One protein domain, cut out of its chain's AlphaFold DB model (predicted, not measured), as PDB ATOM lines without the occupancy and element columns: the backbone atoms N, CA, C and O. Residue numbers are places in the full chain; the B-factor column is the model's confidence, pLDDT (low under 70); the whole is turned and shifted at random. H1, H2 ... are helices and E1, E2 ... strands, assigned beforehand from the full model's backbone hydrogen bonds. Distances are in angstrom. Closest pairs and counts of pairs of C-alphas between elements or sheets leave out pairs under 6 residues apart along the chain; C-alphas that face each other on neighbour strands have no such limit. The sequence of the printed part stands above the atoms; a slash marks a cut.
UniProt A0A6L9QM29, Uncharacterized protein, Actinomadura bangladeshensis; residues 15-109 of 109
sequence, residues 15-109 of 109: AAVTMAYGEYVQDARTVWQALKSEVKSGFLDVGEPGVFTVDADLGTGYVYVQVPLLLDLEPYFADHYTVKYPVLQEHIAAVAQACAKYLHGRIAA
ATOM      1  N   ALA A  15     -28.636  23.545  -2.139       84.56
ATOM      2  CA  ALA A  15     -29.806  24.193  -2.722       84.56
ATOM      3  C   ALA A  15     -31.076  23.822  -1.952       84.56
ATOM      4  O   ALA A  15     -31.381  22.646  -1.768       84.56
ATOM      5  N   ALA A  16     -31.842  24.832  -1.539       87.50
ATOM      6  CA  ALA A  16     -33.187  24.635  -1.016       87.50
ATOM      7  C   ALA A  16     -34.168  24.506  -2.192       87.50
ATOM      8  O   ALA A  16     -34.294  25.429  -2.999       87.50
ATOM      9  N   VAL A  17     -34.846  23.366  -2.299       87.00
ATOM     10  CA  VAL A  17     -35.776  23.051  -3.392       87.00
ATOM     11  C   VAL A  17     -37.084  22.555  -2.800       87.00
ATOM     12  O   VAL A  17     -37.078  21.712  -1.915       87.00
ATOM     13  N   THR A  18     -38.216  23.052  -3.292       89.12
ATOM     14  CA  THR A  18     -39.527  22.470  -2.969       89.12
ATOM     15  C   THR A  18     -39.992  21.641  -4.151       89.12
ATOM     16  O   THR A  18     -40.110  22.156  -5.262       89.12
ATOM     17  N   MET A  19     -40.230  20.355  -3.916       88.88
ATOM     18  CA  MET A  19     -40.783  19.448  -4.916       88.88
ATOM     19  C   MET A  19     -42.244  19.182  -4.598       88.88
ATOM     20  O   MET A  19     -42.571  18.912  -3.447       88.88
ATOM     21  N   ALA A  20     -43.105  19.245  -5.611       87.38
ATOM     22  CA  ALA A  20     -44.533  19.008  -5.464       87.38
ATOM     23  C   ALA A  20     -45.041  18.004  -6.506       87.38
ATOM     24  O   ALA A  20     -44.597  18.006  -7.655       87.38
ATOM     25  N   TYR A  21     -45.989  17.167  -6.095       89.44
ATOM     26  CA  TYR A  21     -46.736  16.243  -6.942       89.44
ATOM     27  C   TYR A  21     -48.228  16.466  -6.711       89.44
ATOM     28  O   TYR A  21     -48.664  16.537  -5.564       89.44
ATOM     29  N   GLY A  22     -48.999  16.585  -7.790       88.75
ATOM     30  CA  GLY A  22     -50.437  16.826  -7.736       88.75
ATOM     31  C   GLY A  22     -51.214  15.805  -8.545       88.75
ATOM     32  O   GLY A  22     -50.816  15.471  -9.660       88.75
ATOM     33  N   GLU A  23     -52.342  15.358  -8.005       87.56
ATOM     34  CA  GLU A  23     -53.238  14.421  -8.675       87.56
ATOM     35  C   GLU A  23     -54.690  14.877  -8.580       87.56
ATOM     36  O   GLU A  23     -55.119  15.442  -7.571       87.56
ATOM     37  N   TYR A  24     -55.441  14.638  -9.653       88.12
ATOM     38  CA  TYR A  24     -56.871  14.903  -9.685       88.12
ATOM     39  C   TYR A  24     -57.629  13.802  -8.942       88.12
ATOM     40  O   TYR A  24     -57.442  12.615  -9.212       88.12
ATOM     41  N   VAL A  25     -58.540  14.201  -8.059       83.62
ATOM     42  CA  VAL A  25     -59.343  13.304  -7.233       83.62
ATOM     43  C   VAL A  25     -60.821  13.651  -7.405       83.62
ATOM     44  O   VAL A  25     -61.237  14.785  -7.183       83.62
ATOM     45  N   GLN A  26     -61.638  12.656  -7.769       79.00
ATOM     46  CA  GLN A  26     -63.076  12.853  -8.011       79.00
ATOM     47  C   GLN A  26     -63.829  13.372  -6.777       79.00
ATOM     48  O   GLN A  26     -64.720  14.204  -6.918       79.00
ATOM     49  N   ASP A  27     -63.458  12.915  -5.578       78.62
ATOM     50  CA  ASP A  27     -64.003  13.405  -4.308       78.62
ATOM     51  C   ASP A  27     -62.912  14.061  -3.447       78.62
ATOM     52  O   ASP A  27     -62.583  13.631  -2.338       78.62
ATOM     53  N   ALA A  28     -62.320  15.129  -3.990       77.88
ATOM     54  CA  ALA A  28     -61.271  15.893  -3.318       77.88
ATOM     55  C   ALA A  28     -61.705  16.418  -1.936       77.88
ATOM     56  O   ALA A  28     -60.873  16.554  -1.041       77.88
ATOM     57  N   ARG A  29     -63.005  16.679  -1.720       79.75
ATOM     58  CA  ARG A  29     -63.521  17.151  -0.426       79.75
ATOM     59  C   ARG A  29     -63.436  16.060   0.637       79.75
ATOM     60  O   ARG A  29     -62.972  16.357   1.738       79.75
ATOM     61  N   THR A  30     -63.878  14.840   0.339       79.12
ATOM     62  CA  THR A  30     -63.816  13.727   1.296       79.12
ATOM     63  C   THR A  30     -62.369  13.365   1.618       79.12
ATOM     64  O   THR A  30     -62.012  13.288   2.795       79.12
ATOM     65  N   VAL A  31     -61.509  13.273   0.597       78.25
ATOM     66  CA  VAL A  31     -60.073  12.994   0.775       78.25
ATOM     67  C   VAL A  31     -59.389  14.082   1.607       78.25
ATOM     68  O   VAL A  31     -58.665  13.781   2.554       78.25
ATOM     69  N   TRP A  32     -59.668  15.360   1.335       79.56
ATOM     70  CA  TRP A  32     -59.103  16.465   2.109       79.56
ATOM     71  C   TRP A  32     -59.559  16.475   3.573       79.56
ATOM     72  O   TRP A  32     -58.766  16.770   4.467       79.56
ATOM     73  N   GLN A  33     -60.823  16.140   3.853       78.56
ATOM     74  CA  GLN A  33     -61.316  16.048   5.231       78.56
ATOM     75  C   GLN A  33     -60.656  14.896   5.999       78.56
ATOM     76  O   GLN A  33     -60.269  15.095   7.154       78.56
ATOM     77  N   ALA A  34     -60.471  13.737   5.357       76.12
ATOM     78  CA  ALA A  34     -59.745  12.606   5.933       76.12
ATOM     79  C   ALA A  34     -58.298  13.002   6.274       76.12
ATOM     80  O   ALA A  34     -57.888  12.916   7.433       76.12
ATOM     81  N   LEU A  35     -57.582  13.590   5.311       75.12
ATOM     82  CA  LEU A  35     -56.218  14.100   5.487       75.12
ATOM     83  C   LEU A  35     -56.109  15.127   6.621       75.12
ATOM     84  O   LEU A  35     -55.235  15.035   7.481       75.12
ATOM     85  N   LYS A  36     -57.025  16.099   6.674       73.31
ATOM     86  CA  LYS A  36     -57.021  17.151   7.699       73.31
ATOM     87  C   LYS A  36     -57.251  16.602   9.108       73.31
ATOM     88  O   LYS A  36     -56.739  17.171  10.076       73.31
ATOM     89  N   SER A  37     -58.040  15.536   9.237       66.88
ATOM     90  CA  SER A  37     -58.308  14.895  10.526       66.88
ATOM     91  C   SER A  37     -57.055  14.227  11.108       66.88
ATOM     92  O   SER A  37     -56.821  14.325  12.311       66.88
ATOM     93  N   GLU A  38     -56.195  13.676  10.249       62.75
ATOM     94  CA  GLU A  38     -54.906  13.095  10.634       62.75
ATOM     95  C   GLU A  38     -53.827  14.155  10.884       62.75
ATOM     96  O   GLU A  38     -53.065  14.044  11.842       62.75
ATOM     97  N   VAL A  39     -53.786  15.225  10.079       58.84
ATOM     98  CA  VAL A  39     -52.835  16.345  10.245       58.84
ATOM     99  C   VAL A  39     -53.015  17.045  11.598       58.84
ATOM    100  O   VAL A  39     -52.044  17.498  12.195       58.84
ATOM    101  N   LYS A  40     -54.234  17.073  12.152       52.09
ATOM    102  CA  LYS A  40     -54.476  17.565  13.521       52.09
ATOM    103  C   LYS A  40     -53.871  16.680  14.623       52.09
ATOM    104  O   LYS A  40     -53.788  17.137  15.760       52.09
ATOM    105  N   SER A  41     -53.470  15.447  14.312       49.28
ATOM    106  CA  SER A  41     -52.911  14.486  15.270       49.28
ATOM    107  C   SER A  41     -51.381  14.533  15.375       49.28
ATOM    108  O   SER A  41     -50.830  13.893  16.272       49.28
ATOM    109  N   GLY A  42     -50.676  15.251  14.496       45.25
ATOM    110  CA  GLY A  42     -49.214  15.250  14.452       45.25
ATOM    111  C   GLY A  42     -48.649  16.656  14.325       45.25
ATOM    112  O   GLY A  42     -49.095  17.427  13.483       45.25
ATOM    113  N   PHE A  43     -47.660  16.973  15.158       43.41
ATOM    114  CA  PHE A  43     -46.758  18.117  15.023       43.41
ATOM    115  C   PHE A  43     -46.119  18.137  13.618       43.41
ATOM    116  O   PHE A  43     -45.027  17.618  13.420       43.41
ATOM    117  N   LEU A  44     -46.813  18.688  12.625       51.62
ATOM    118  CA  LEU A  44     -46.267  18.955  11.299       51.62
ATOM    119  C   LEU A  44     -45.673  20.358  11.344       51.62
ATOM    120  O   LEU A  44     -46.387  21.345  11.169       51.62
ATOM    121  N   ASP A  45     -44.379  20.438  11.653       53.00
ATOM    122  CA  ASP A  45     -43.642  21.688  11.520       53.00
ATOM    123  C   ASP A  45     -43.503  22.005  10.026       53.00
ATOM    124  O   ASP A  45     -42.888  21.270   9.244       53.00
ATOM    125  N   VAL A  46     -44.196  23.058   9.599       58.00
ATOM    126  CA  VAL A  46     -44.339  23.433   8.194       58.00
ATOM    127  C   VAL A  46     -43.061  24.157   7.780       58.00
ATOM    128  O   VAL A  46     -42.967  25.377   7.888       58.00
ATOM    129  N   GLY A  47     -42.058  23.406   7.329       60.66
ATOM    130  CA  GLY A  47     -40.803  23.984   6.838       60.66
ATOM    131  C   GLY A  47     -39.551  23.151   7.089       60.66
ATOM    132  O   GLY A  47     -38.494  23.499   6.563       60.66
ATOM    133  N   GLU A  48     -39.646  22.057   7.846       76.62
ATOM    134  CA  GLU A  48     -38.519  21.147   8.033       76.62
ATOM    135  C   GLU A  48     -38.232  20.361   6.736       76.62
ATOM    136  O   GLU A  48     -39.141  19.727   6.183       76.62
ATOM    137  N   PRO A  49     -36.983  20.378   6.223       79.94
ATOM    138  CA  PRO A  49     -36.610  19.585   5.061       79.94
ATOM    139  C   PRO A  49     -36.929  18.099   5.253       79.94
ATOM    140  O   PRO A  49     -36.539  17.492   6.245       79.94
ATOM    141  N   GLY A  50     -37.612  17.501   4.279       80.88
ATOM    142  CA  GLY A  50     -38.036  16.102   4.311       80.88
ATOM    143  C   GLY A  50     -39.435  15.863   4.885       80.88
ATOM    144  O   GLY A  50     -39.936  14.744   4.777       80.88
ATOM    145  N   VAL A  51     -40.105  16.882   5.432       84.00
ATOM    146  CA  VAL A  51     -41.491  16.754   5.907       84.00
ATOM    147  C   VAL A  51     -42.474  16.943   4.753       84.00
ATOM    148  O   VAL A  51     -42.508  17.987   4.101       84.00
ATOM    149  N   PHE A  52     -43.310  15.932   4.506       84.19
ATOM    150  CA  PHE A  52     -44.402  16.047   3.542       84.19
ATOM    151  C   PHE A  52     -45.499  16.961   4.074       84.19
ATOM    152  O   PHE A  52     -45.985  16.795   5.193       84.19
ATOM    153  N   THR A  53     -45.950  17.873   3.225       83.75
ATOM    154  CA  THR A  53     -47.143  18.680   3.469       83.75
ATOM    155  C   THR A  53     -48.137  18.454   2.346       83.75
ATOM    156  O   THR A  53     -47.753  18.171   1.211       83.75
ATOM    157  N   VAL A  54     -49.421  18.522   2.682       83.56
ATOM    158  CA  VAL A  54     -50.512  18.243   1.751       83.56
ATOM    159  C   VAL A  54     -51.396  19.472   1.662       83.56
ATOM    160  O   VAL A  54     -51.752  20.045   2.692       83.56
ATOM    161  N   ASP A  55     -51.756  19.848   0.445       82.50
ATOM    162  CA  ASP A  55     -52.716  20.906   0.155       82.50
ATOM    163  C   ASP A  55     -53.741  20.397  -0.864       82.50
ATOM    164  O   ASP A  55     -53.463  19.473  -1.626       82.50
ATOM    165  N   ALA A  56     -54.939  20.966  -0.877       82.25
ATOM    166  CA  ALA A  56     -55.982  20.584  -1.813       82.25
ATOM    167  C   ALA A  56     -56.684  21.817  -2.370       82.25
ATOM    168  O   ALA A  56     -57.254  22.623  -1.629       82.25
ATOM    169  N   ASP A  57     -56.728  21.906  -3.696       83.56
ATOM    170  CA  ASP A  57     -57.576  22.858  -4.390       83.56
ATOM    171  C   ASP A  57     -58.931  22.206  -4.682       83.56
ATOM    172  O   ASP A  57     -59.143  21.503  -5.673       83.56
ATOM    173  N   LEU A  58     -59.881  22.470  -3.787       79.31
ATOM    174  CA  LEU A  58     -61.253  21.976  -3.898       79.31
ATOM    175  C   LEU A  58     -62.015  22.570  -5.094       79.31
ATOM    176  O   LEU A  58     -63.058  22.032  -5.457       79.31
ATOM    177  N   GLY A  59     -61.541  23.677  -5.676       81.38
ATOM    178  CA  GLY A  59     -62.146  24.284  -6.861       81.38
ATOM    179  C   GLY A  59     -61.808  23.524  -8.143       81.38
ATOM    180  O   GLY A  59     -62.650  23.426  -9.033       81.38
ATOM    181  N   THR A  60     -60.603  22.957  -8.218       83.62
ATOM    182  CA  THR A  60     -60.119  22.198  -9.385       83.62
ATOM    183  C   THR A  60     -60.130  20.684  -9.175       83.62
ATOM    184  O   THR A  60     -59.976  19.937 -10.139       83.62
ATOM    185  N   GLY A  61     -60.349  20.216  -7.942       83.94
ATOM    186  CA  GLY A  61     -60.361  18.794  -7.596       83.94
ATOM    187  C   GLY A  61     -58.965  18.182  -7.475       83.94
ATOM    188  O   GLY A  61     -58.833  16.962  -7.498       83.94
ATOM    189  N   TYR A  62     -57.920  19.003  -7.359       86.19
ATOM    190  CA  TYR A  62     -56.548  18.526  -7.223       86.19
ATOM    191  C   TYR A  62     -56.103  18.480  -5.765       86.19
ATOM    192  O   TYR A  62     -56.362  19.397  -4.984       86.19
ATOM    193  N   VAL A  63     -55.377  17.421  -5.422       86.12
ATOM    194  CA  VAL A  63     -54.663  17.290  -4.151       86.12
ATOM    195  C   VAL A  63     -53.172  17.241  -4.449       86.12
ATOM    196  O   VAL A  63     -52.730  16.511  -5.338       86.12
ATOM    197  N   TYR A  64     -52.403  18.024  -3.706       87.19
ATOM    198  CA  TYR A  64     -50.973  18.208  -3.870       87.19
ATOM    199  C   TYR A  64     -50.233  17.746  -2.624       87.19
ATOM    200  O   TYR A  64     -50.638  18.037  -1.502       87.19
ATOM    201  N   VAL A  65     -49.108  17.077  -2.830       88.00
ATOM    202  CA  VAL A  65     -48.118  16.787  -1.795       88.00
ATOM    203  C   VAL A  65     -46.849  17.522  -2.165       88.00
ATOM    204  O   VAL A  65     -46.383  17.407  -3.297       88.00
ATOM    205  N   GLN A  66     -46.280  18.253  -1.219       88.06
ATOM    206  CA  GLN A  66     -45.018  18.953  -1.401       88.06
ATOM    207  C   GLN A  66     -44.037  18.604  -0.283       88.06
ATOM    208  O   GLN A  66     -44.427  18.377   0.865       88.06
ATOM    209  N   VAL A  67     -42.756  18.579  -0.628       88.31
ATOM    210  CA  VAL A  67     -41.654  18.338   0.296       88.31
ATOM    211  C   VAL A  67     -40.556  19.378   0.063       88.31
ATOM    212  O   VAL A  67     -40.045  19.492  -1.060       88.31
ATOM    213  N   PRO A  68     -40.190  20.172   1.084       88.88
ATOM    214  CA  PRO A  68     -38.984  20.977   1.035       88.88
ATOM    215  C   PRO A  68     -37.769  20.058   1.193       88.88
ATOM    216  O   PRO A  68     -37.758  19.154   2.024       88.88
ATOM    217  N   LEU A  69     -36.736  20.276   0.394       86.19
ATOM    218  CA  LEU A  69     -35.500  19.507   0.386       86.19
ATOM    219  C   LEU A  69     -34.308  20.452   0.436       86.19
ATOM    220  O   LEU A  69     -34.326  21.536  -0.148       86.19
ATOM    221  N   LEU A  70     -33.252  19.995   1.098       88.94
ATOM    222  CA  LEU A  70     -31.935  20.601   1.019       88.94
ATOM    223  C   LEU A  70     -31.038  19.643   0.234       88.94
ATOM    224  O   LEU A  70     -30.693  18.572   0.723       88.94
ATOM    225  N   LEU A  71     -30.724  20.005  -1.004       86.75
ATOM    226  CA  LEU A  71     -29.920  19.187  -1.902       86.75
ATOM    227  C   LEU A  71     -28.460  19.598  -1.803       86.75
ATOM    228  O   LEU A  71     -28.150  20.773  -1.977       86.75
ATOM    229  N   ASP A  72     -27.576  18.634  -1.585       88.81
ATOM    230  CA  ASP A  72     -26.155  18.810  -1.866       88.81
ATOM    231  C   ASP A  72     -25.954  18.851  -3.387       88.81
ATOM    232  O   ASP A  72     -26.428  17.971  -4.104       88.81
ATOM    233  N   LEU A  73     -25.306  19.897  -3.891       87.69
ATOM    234  CA  LEU A  73     -25.079  20.113  -5.312       87.69
ATOM    235  C   LEU A  73     -23.884  19.321  -5.849       87.69
ATOM    236  O   LEU A  73     -23.842  19.069  -7.056       87.69
ATOM    237  N   GLU A  74     -22.950  18.898  -4.993       88.44
ATOM    238  CA  GLU A  74     -21.730  18.182  -5.390       88.44
ATOM    239  C   GLU A  74     -21.999  16.968  -6.307       88.44
ATOM    240  O   GLU A  74     -21.358  16.839  -7.359       88.44
ATOM    241  N   PRO A  75     -23.002  16.110  -6.026       89.94
ATOM    242  CA  PRO A  75     -23.286  14.938  -6.848       89.94
ATOM    243  C   PRO A  75     -23.816  15.271  -8.248       89.94
ATOM    244  O   PRO A  75     -23.720  14.432  -9.146       89.94
ATOM    245  N   TYR A  76     -24.371  16.472  -8.455       89.00
ATOM    246  CA  TYR A  76     -25.069  16.849  -9.687       89.00
ATOM    247  C   TYR A  76     -24.180  17.547 -10.719       89.00
ATOM    248  O   TYR A  76     -24.608  17.724 -11.862       89.00
ATOM    249  N   PHE A  77     -22.943  17.896 -10.364       90.31
ATOM    250  CA  PHE A  77     -21.984  18.509 -11.280       90.31
ATOM    251  C   PHE A  77     -20.785  17.589 -11.538       90.31
ATOM    252  O   PHE A  77     -20.339  16.826 -10.679       90.31
ATOM    253  N   ALA A  78     -20.296  17.609 -12.773       86.12
ATOM    254  CA  ALA A  78     -19.015  17.053 -13.190       86.12
ATOM    255  C   ALA A  78     -17.986  18.186 -13.360       86.12
ATOM    256  O   ALA A  78     -18.287  19.358 -13.103       86.12
ATOM    257  N   ASP A  79     -16.788  17.843 -13.834       86.38
ATOM    258  CA  ASP A  79     -15.759  18.827 -14.166       86.38
ATOM    259  C   ASP A  79     -16.301  19.916 -15.106       86.38
ATOM    260  O   ASP A  79     -17.217  19.703 -15.915       86.38
ATOM    261  N   HIS A  80     -15.743  21.119 -14.965       82.56
ATOM    262  CA  HIS A  80     -16.172  22.314 -15.697       82.56
ATOM    263  C   HIS A  80     -17.658  22.678 -15.511       82.56
ATOM    264  O   HIS A  80     -18.239  23.324 -16.378       82.56
ATOM    265  N   TYR A  81     -18.265  22.296 -14.379       79.56
ATOM    266  CA  TYR A  81     -19.666  22.589 -14.042       79.56
ATOM    267  C   TYR A  81     -20.684  21.982 -15.018       79.56
ATOM    268  O   TYR A  81     -21.794  22.492 -15.183       79.56
ATOM    269  N   THR A  82     -20.333  20.864 -15.653       89.12
ATOM    270  CA  THR A  82     -21.276  20.145 -16.514       89.12
ATOM    271  C   THR A  82     -22.307  19.417 -15.653       89.12
ATOM    272  O   THR A  82     -21.943  18.671 -14.748       89.12
ATOM    273  N   VAL A  83     -23.599  19.607 -15.926       89.81
ATOM    274  CA  VAL A  83     -24.676  18.955 -15.163       89.81
ATOM    275  C   VAL A  83     -24.741  17.460 -15.490       89.81
ATOM    276  O   VAL A  83     -24.864  17.065 -16.651       89.81
ATOM    277  N   LYS A  84     -24.739  16.614 -14.457       93.25
ATOM    278  CA  LYS A  84     -24.995  15.170 -14.550       93.25
ATOM    279  C   LYS A  84     -26.506  14.916 -14.617       93.25
ATOM    280  O   LYS A  84     -27.117  14.460 -13.653       93.25
ATOM    281  N   TYR A  85     -27.114  15.209 -15.769       92.25
ATOM    282  CA  TYR A  85     -28.561  15.060 -15.976       92.25
ATOM    283  C   TYR A  85     -29.141  13.697 -15.567       92.25
ATOM    284  O   TYR A  85     -30.204  13.713 -14.953       92.25
ATOM    285  N   PRO A  86     -28.483  12.547 -15.824       95.00
ATOM    286  CA  PRO A  86     -29.029  11.255 -15.408       95.00
ATOM    287  C   PRO A  86     -29.244  11.154 -13.891       95.00
ATOM    288  O   PRO A  86     -30.319  10.758 -13.457       95.00
ATOM    289  N   VAL A  87     -28.267  11.606 -13.093       93.19
ATOM    290  CA  VAL A  87     -28.342  11.598 -11.619       93.19
ATOM    291  C   VAL A  87     -29.445  12.537 -11.134       93.19
ATOM    292  O   VAL A  87     -30.254  12.183 -10.278       93.19
ATOM    293  N   LEU A  88     -29.512  13.738 -11.713       89.88
ATOM    294  CA  LEU A  88     -30.541  14.713 -11.360       89.88
ATOM    295  C   LEU A  88     -31.950  14.189 -11.670       89.88
ATOM    296  O   LEU A  88     -32.843  14.298 -10.833       89.88
ATOM    297  N   GLN A  89     -32.146  13.601 -12.851       92.94
ATOM    298  CA  GLN A  89     -33.427  13.032 -13.269       92.94
ATOM    299  C   GLN A  89     -33.845  11.856 -12.388       92.94
ATOM    300  O   GLN A  89     -35.006  11.789 -11.993       92.94
ATOM    301  N   GLU A  90     -32.913  10.965 -12.045       95.44
ATOM    302  CA  GLU A  90     -33.173   9.834 -11.155       95.44
ATOM    303  C   GLU A  90     -33.633  10.304  -9.770       95.44
ATOM    304  O   GLU A  90     -34.663   9.848  -9.273       95.44
ATOM    305  N   HIS A  91     -32.933  11.270  -9.172       93.62
ATOM    306  CA  HIS A  91     -33.290  11.783  -7.848       93.62
ATOM    307  C   HIS A  91     -34.634  12.525  -7.873       93.62
ATOM    308  O   HIS A  91     -35.463  12.328  -6.983       93.62
ATOM    309  N   ILE A  92     -34.895  13.324  -8.916       91.06
ATOM    310  CA  ILE A  92     -36.194  13.983  -9.105       91.06
ATOM    311  C   ILE A  92     -37.315  12.942  -9.228       91.06
ATOM    312  O   ILE A  92     -38.353  13.072  -8.577       91.06
ATOM    313  N   ALA A  93     -37.108  11.895 -10.031       92.75
ATOM    314  CA  ALA A  93     -38.084  10.828 -10.219       92.75
ATOM    315  C   ALA A  93     -38.346  10.060  -8.914       92.75
ATOM    316  O   ALA A  93     -39.499   9.768  -8.601       92.75
ATOM    317  N   ALA A  94     -37.305   9.792  -8.122       93.31
ATOM    318  CA  ALA A  94     -37.431   9.132  -6.827       93.31
ATOM    319  C   ALA A  94     -38.298   9.947  -5.851       93.31
ATOM    320  O   ALA A  94     -39.204   9.393  -5.222       93.31
ATOM    321  N   VAL A  95     -38.080  11.266  -5.764       91.44
ATOM    322  CA  VAL A  95     -38.893  12.150  -4.913       91.44
ATOM    323  C   VAL A  95     -40.333  12.228  -5.416       91.44
ATOM    324  O   VAL A  95     -41.264  12.098  -4.619       91.44
ATOM    325  N   ALA A  96     -40.540  12.382  -6.727       91.81
ATOM    326  CA  ALA A  96     -41.878  12.390  -7.312       91.81
ATOM    327  C   ALA A  96     -42.627  11.078  -7.019       91.81
ATOM    328  O   ALA A  96     -43.788  11.104  -6.614       91.81
ATOM    329  N   GLN A  97     -41.951   9.931  -7.134       93.50
ATOM    330  CA  GLN A  97     -42.530   8.625  -6.826       93.50
ATOM    331  C   GLN A  97     -42.844   8.462  -5.332       93.50
ATOM    332  O   GLN A  97     -43.852   7.845  -4.988       93.50
ATOM    333  N   ALA A  98     -42.016   9.009  -4.436       90.75
ATOM    334  CA  ALA A  98     -42.304   9.026  -3.004       90.75
ATOM    335  C   ALA A  98     -43.553   9.867  -2.691       90.75
ATOM    336  O   ALA A  98     -44.433   9.396  -1.969       90.75
ATOM    337  N   CYS A  99     -43.674  11.055  -3.294       88.69
ATOM    338  CA  CYS A  99     -44.856  11.910  -3.149       88.69
ATOM    339  C   CYS A  99     -46.119  11.225  -3.690       88.69
ATOM    340  O   CYS A  99     -47.151  11.236  -3.025       88.69
ATOM    341  N   ALA A 100     -46.024  10.573  -4.855       89.12
ATOM    342  CA  ALA A 100     -47.130   9.825  -5.443       89.12
ATOM    343  C   ALA A 100     -47.570   8.656  -4.546       89.12
ATOM    344  O   ALA A 100     -48.751   8.530  -4.241       89.12
ATOM    345  N   LYS A 101     -46.626   7.844  -4.044       89.38
ATOM    346  CA  LYS A 101     -46.927   6.746  -3.106       89.38
ATOM    347  C   LYS A 101     -47.569   7.248  -1.820       89.38
ATOM    348  O   LYS A 101     -48.498   6.613  -1.328       89.38
ATOM    349  N   TYR A 102     -47.080   8.364  -1.282       86.25
ATOM    350  CA  TYR A 102     -47.677   8.990  -0.112       86.25
ATOM    351  C   TYR A 102     -49.121   9.402  -0.410       86.25
ATOM    352  O   TYR A 102     -50.026   8.974   0.298       86.25
ATOM    353  N   LEU A 103     -49.358  10.156  -1.489       83.19
ATOM    354  CA  LEU A 103     -50.694  10.627  -1.851       83.19
ATOM    355  C   LEU A 103     -51.662   9.467  -2.122       83.19
ATOM    356  O   LEU A 103     -52.763   9.447  -1.582       83.19
ATOM    357  N   HIS A 104     -51.238   8.463  -2.888       85.62
ATOM    358  CA  HIS A 104     -52.035   7.264  -3.166       85.62
ATOM    359  C   HIS A 104     -52.351   6.471  -1.908       85.62
ATOM    360  O   HIS A 104     -53.497   6.073  -1.717       85.62
ATOM    361  N   GLY A 105     -51.367   6.287  -1.027       81.56
ATOM    362  CA  GLY A 105     -51.580   5.641   0.265       81.56
ATOM    363  C   GLY A 105     -52.607   6.373   1.130       81.56
ATOM    364  O   GLY A 105     -53.270   5.735   1.936       81.56
ATOM    365  N   ARG A 106     -52.771   7.690   0.945       74.75
ATOM    366  CA  ARG A 106     -53.783   8.495   1.642       74.75
ATOM    367  C   ARG A 106     -55.142   8.538   0.950       74.75
ATOM    368  O   ARG A 106     -56.138   8.704   1.633       74.75
ATOM    369  N   ILE A 107     -55.193   8.414  -0.375       75.25
ATOM    370  CA  ILE A 107     -56.456   8.344  -1.128       75.25
ATOM    371  C   ILE A 107     -57.118   6.967  -0.959       75.25
ATOM    372  O   ILE A 107     -58.340   6.871  -0.963       75.25
ATOM    373  N   ALA A 108     -56.316   5.904  -0.856       69.75
ATOM    374  CA  ALA A 108     -56.799   4.528  -0.777       69.75
ATOM    375  C   ALA A 108     -57.098   4.029   0.652       69.75
ATOM    376  O   ALA A 108     -57.607   2.916   0.790       69.75
ATOM    377  N   ALA A 109     -56.744   4.803   1.684       56.69
ATOM    378  CA  ALA A 109     -57.002   4.501   3.096       56.69
ATOM    379  C   ALA A 109     -58.350   5.076   3.549       56.69
ATOM    380  O   ALA A 109     -59.033   4.384   4.337       56.69
TER     381      ALA A 109
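This is residues 15 to 109 of the 109 residues of an uncharacterized protein of Actinomadura bangladeshensis (UniProt A0A6L9QM29). A long helix, H2, slants over one face of a twisted three-stranded sheet, a short helix, H1, covers the same face near one end, and the other face is bare. A loop, residues 73 to 84, lies at the far end of this elongated shape. The 95 printed residues run E1 H1 E2 E3 H2, two helices and three strands, mixed in class; the sheet's order is E1 - E3 - E2, antiparallel. It is loose, radius of gyration of the C-alphas 15.8 A, spanning 51 by 27 by 22 A.

Begin at edge strand E1, residues 15 to 24, antiparallel to inner strand E3, residues 62 to 72; find N 17 and O 69 at 2.9 A. E3 forms a hairpin with edge strand E2, residues 53 to 57; N 55 and O 64 are 2.9 A apart. E1, H1, residues 28 to 39, and E2 make a split strand-helix-strand unit, E3 between its strands, with a right-handed crossover. H1 is on the sheet at a height of 9.5 A, along E2 at 24 degrees on the local plane; the closest C-alphas are Trp 32 and Ala 56, 6.5 A. H2, residues 85 to 107, is on the same face, two layers in all, helices over a sheet. Its height is 7.4 A, over E1 and E3, slantwise to E1 at 46 degrees on the local plane; C-alphas Val 65 and Cys 99 of E3 and H2 are closest, 6.0 A. H1 and H2 only just touch, with 3 pairs of C-alphas within 8 A, the closest Val 31 and Ile 107 at 6.2 A, about perpendicular at 86 degrees. In both helices every O i to N i+4 pair is within hydrogen-bond range.

Find C-alpha 15 at (-29.806, 24.193, -2.722); E1 runs 29.4 A from there. H1 measures 16.0 A, E2 13.7 A and E3 30.9 A. H2 runs 32.3 A to C-alpha 107 at (-56.456, 8.344, -1.128).

The C-alphas farthest apart, Thr 30 and His 80, are 51.3 A apart. The printed part has no cut; the links H1 to E2 and E3 to H2 are long. Look for pLDDT under 70 at residues 37 to 47 and 108 to 109.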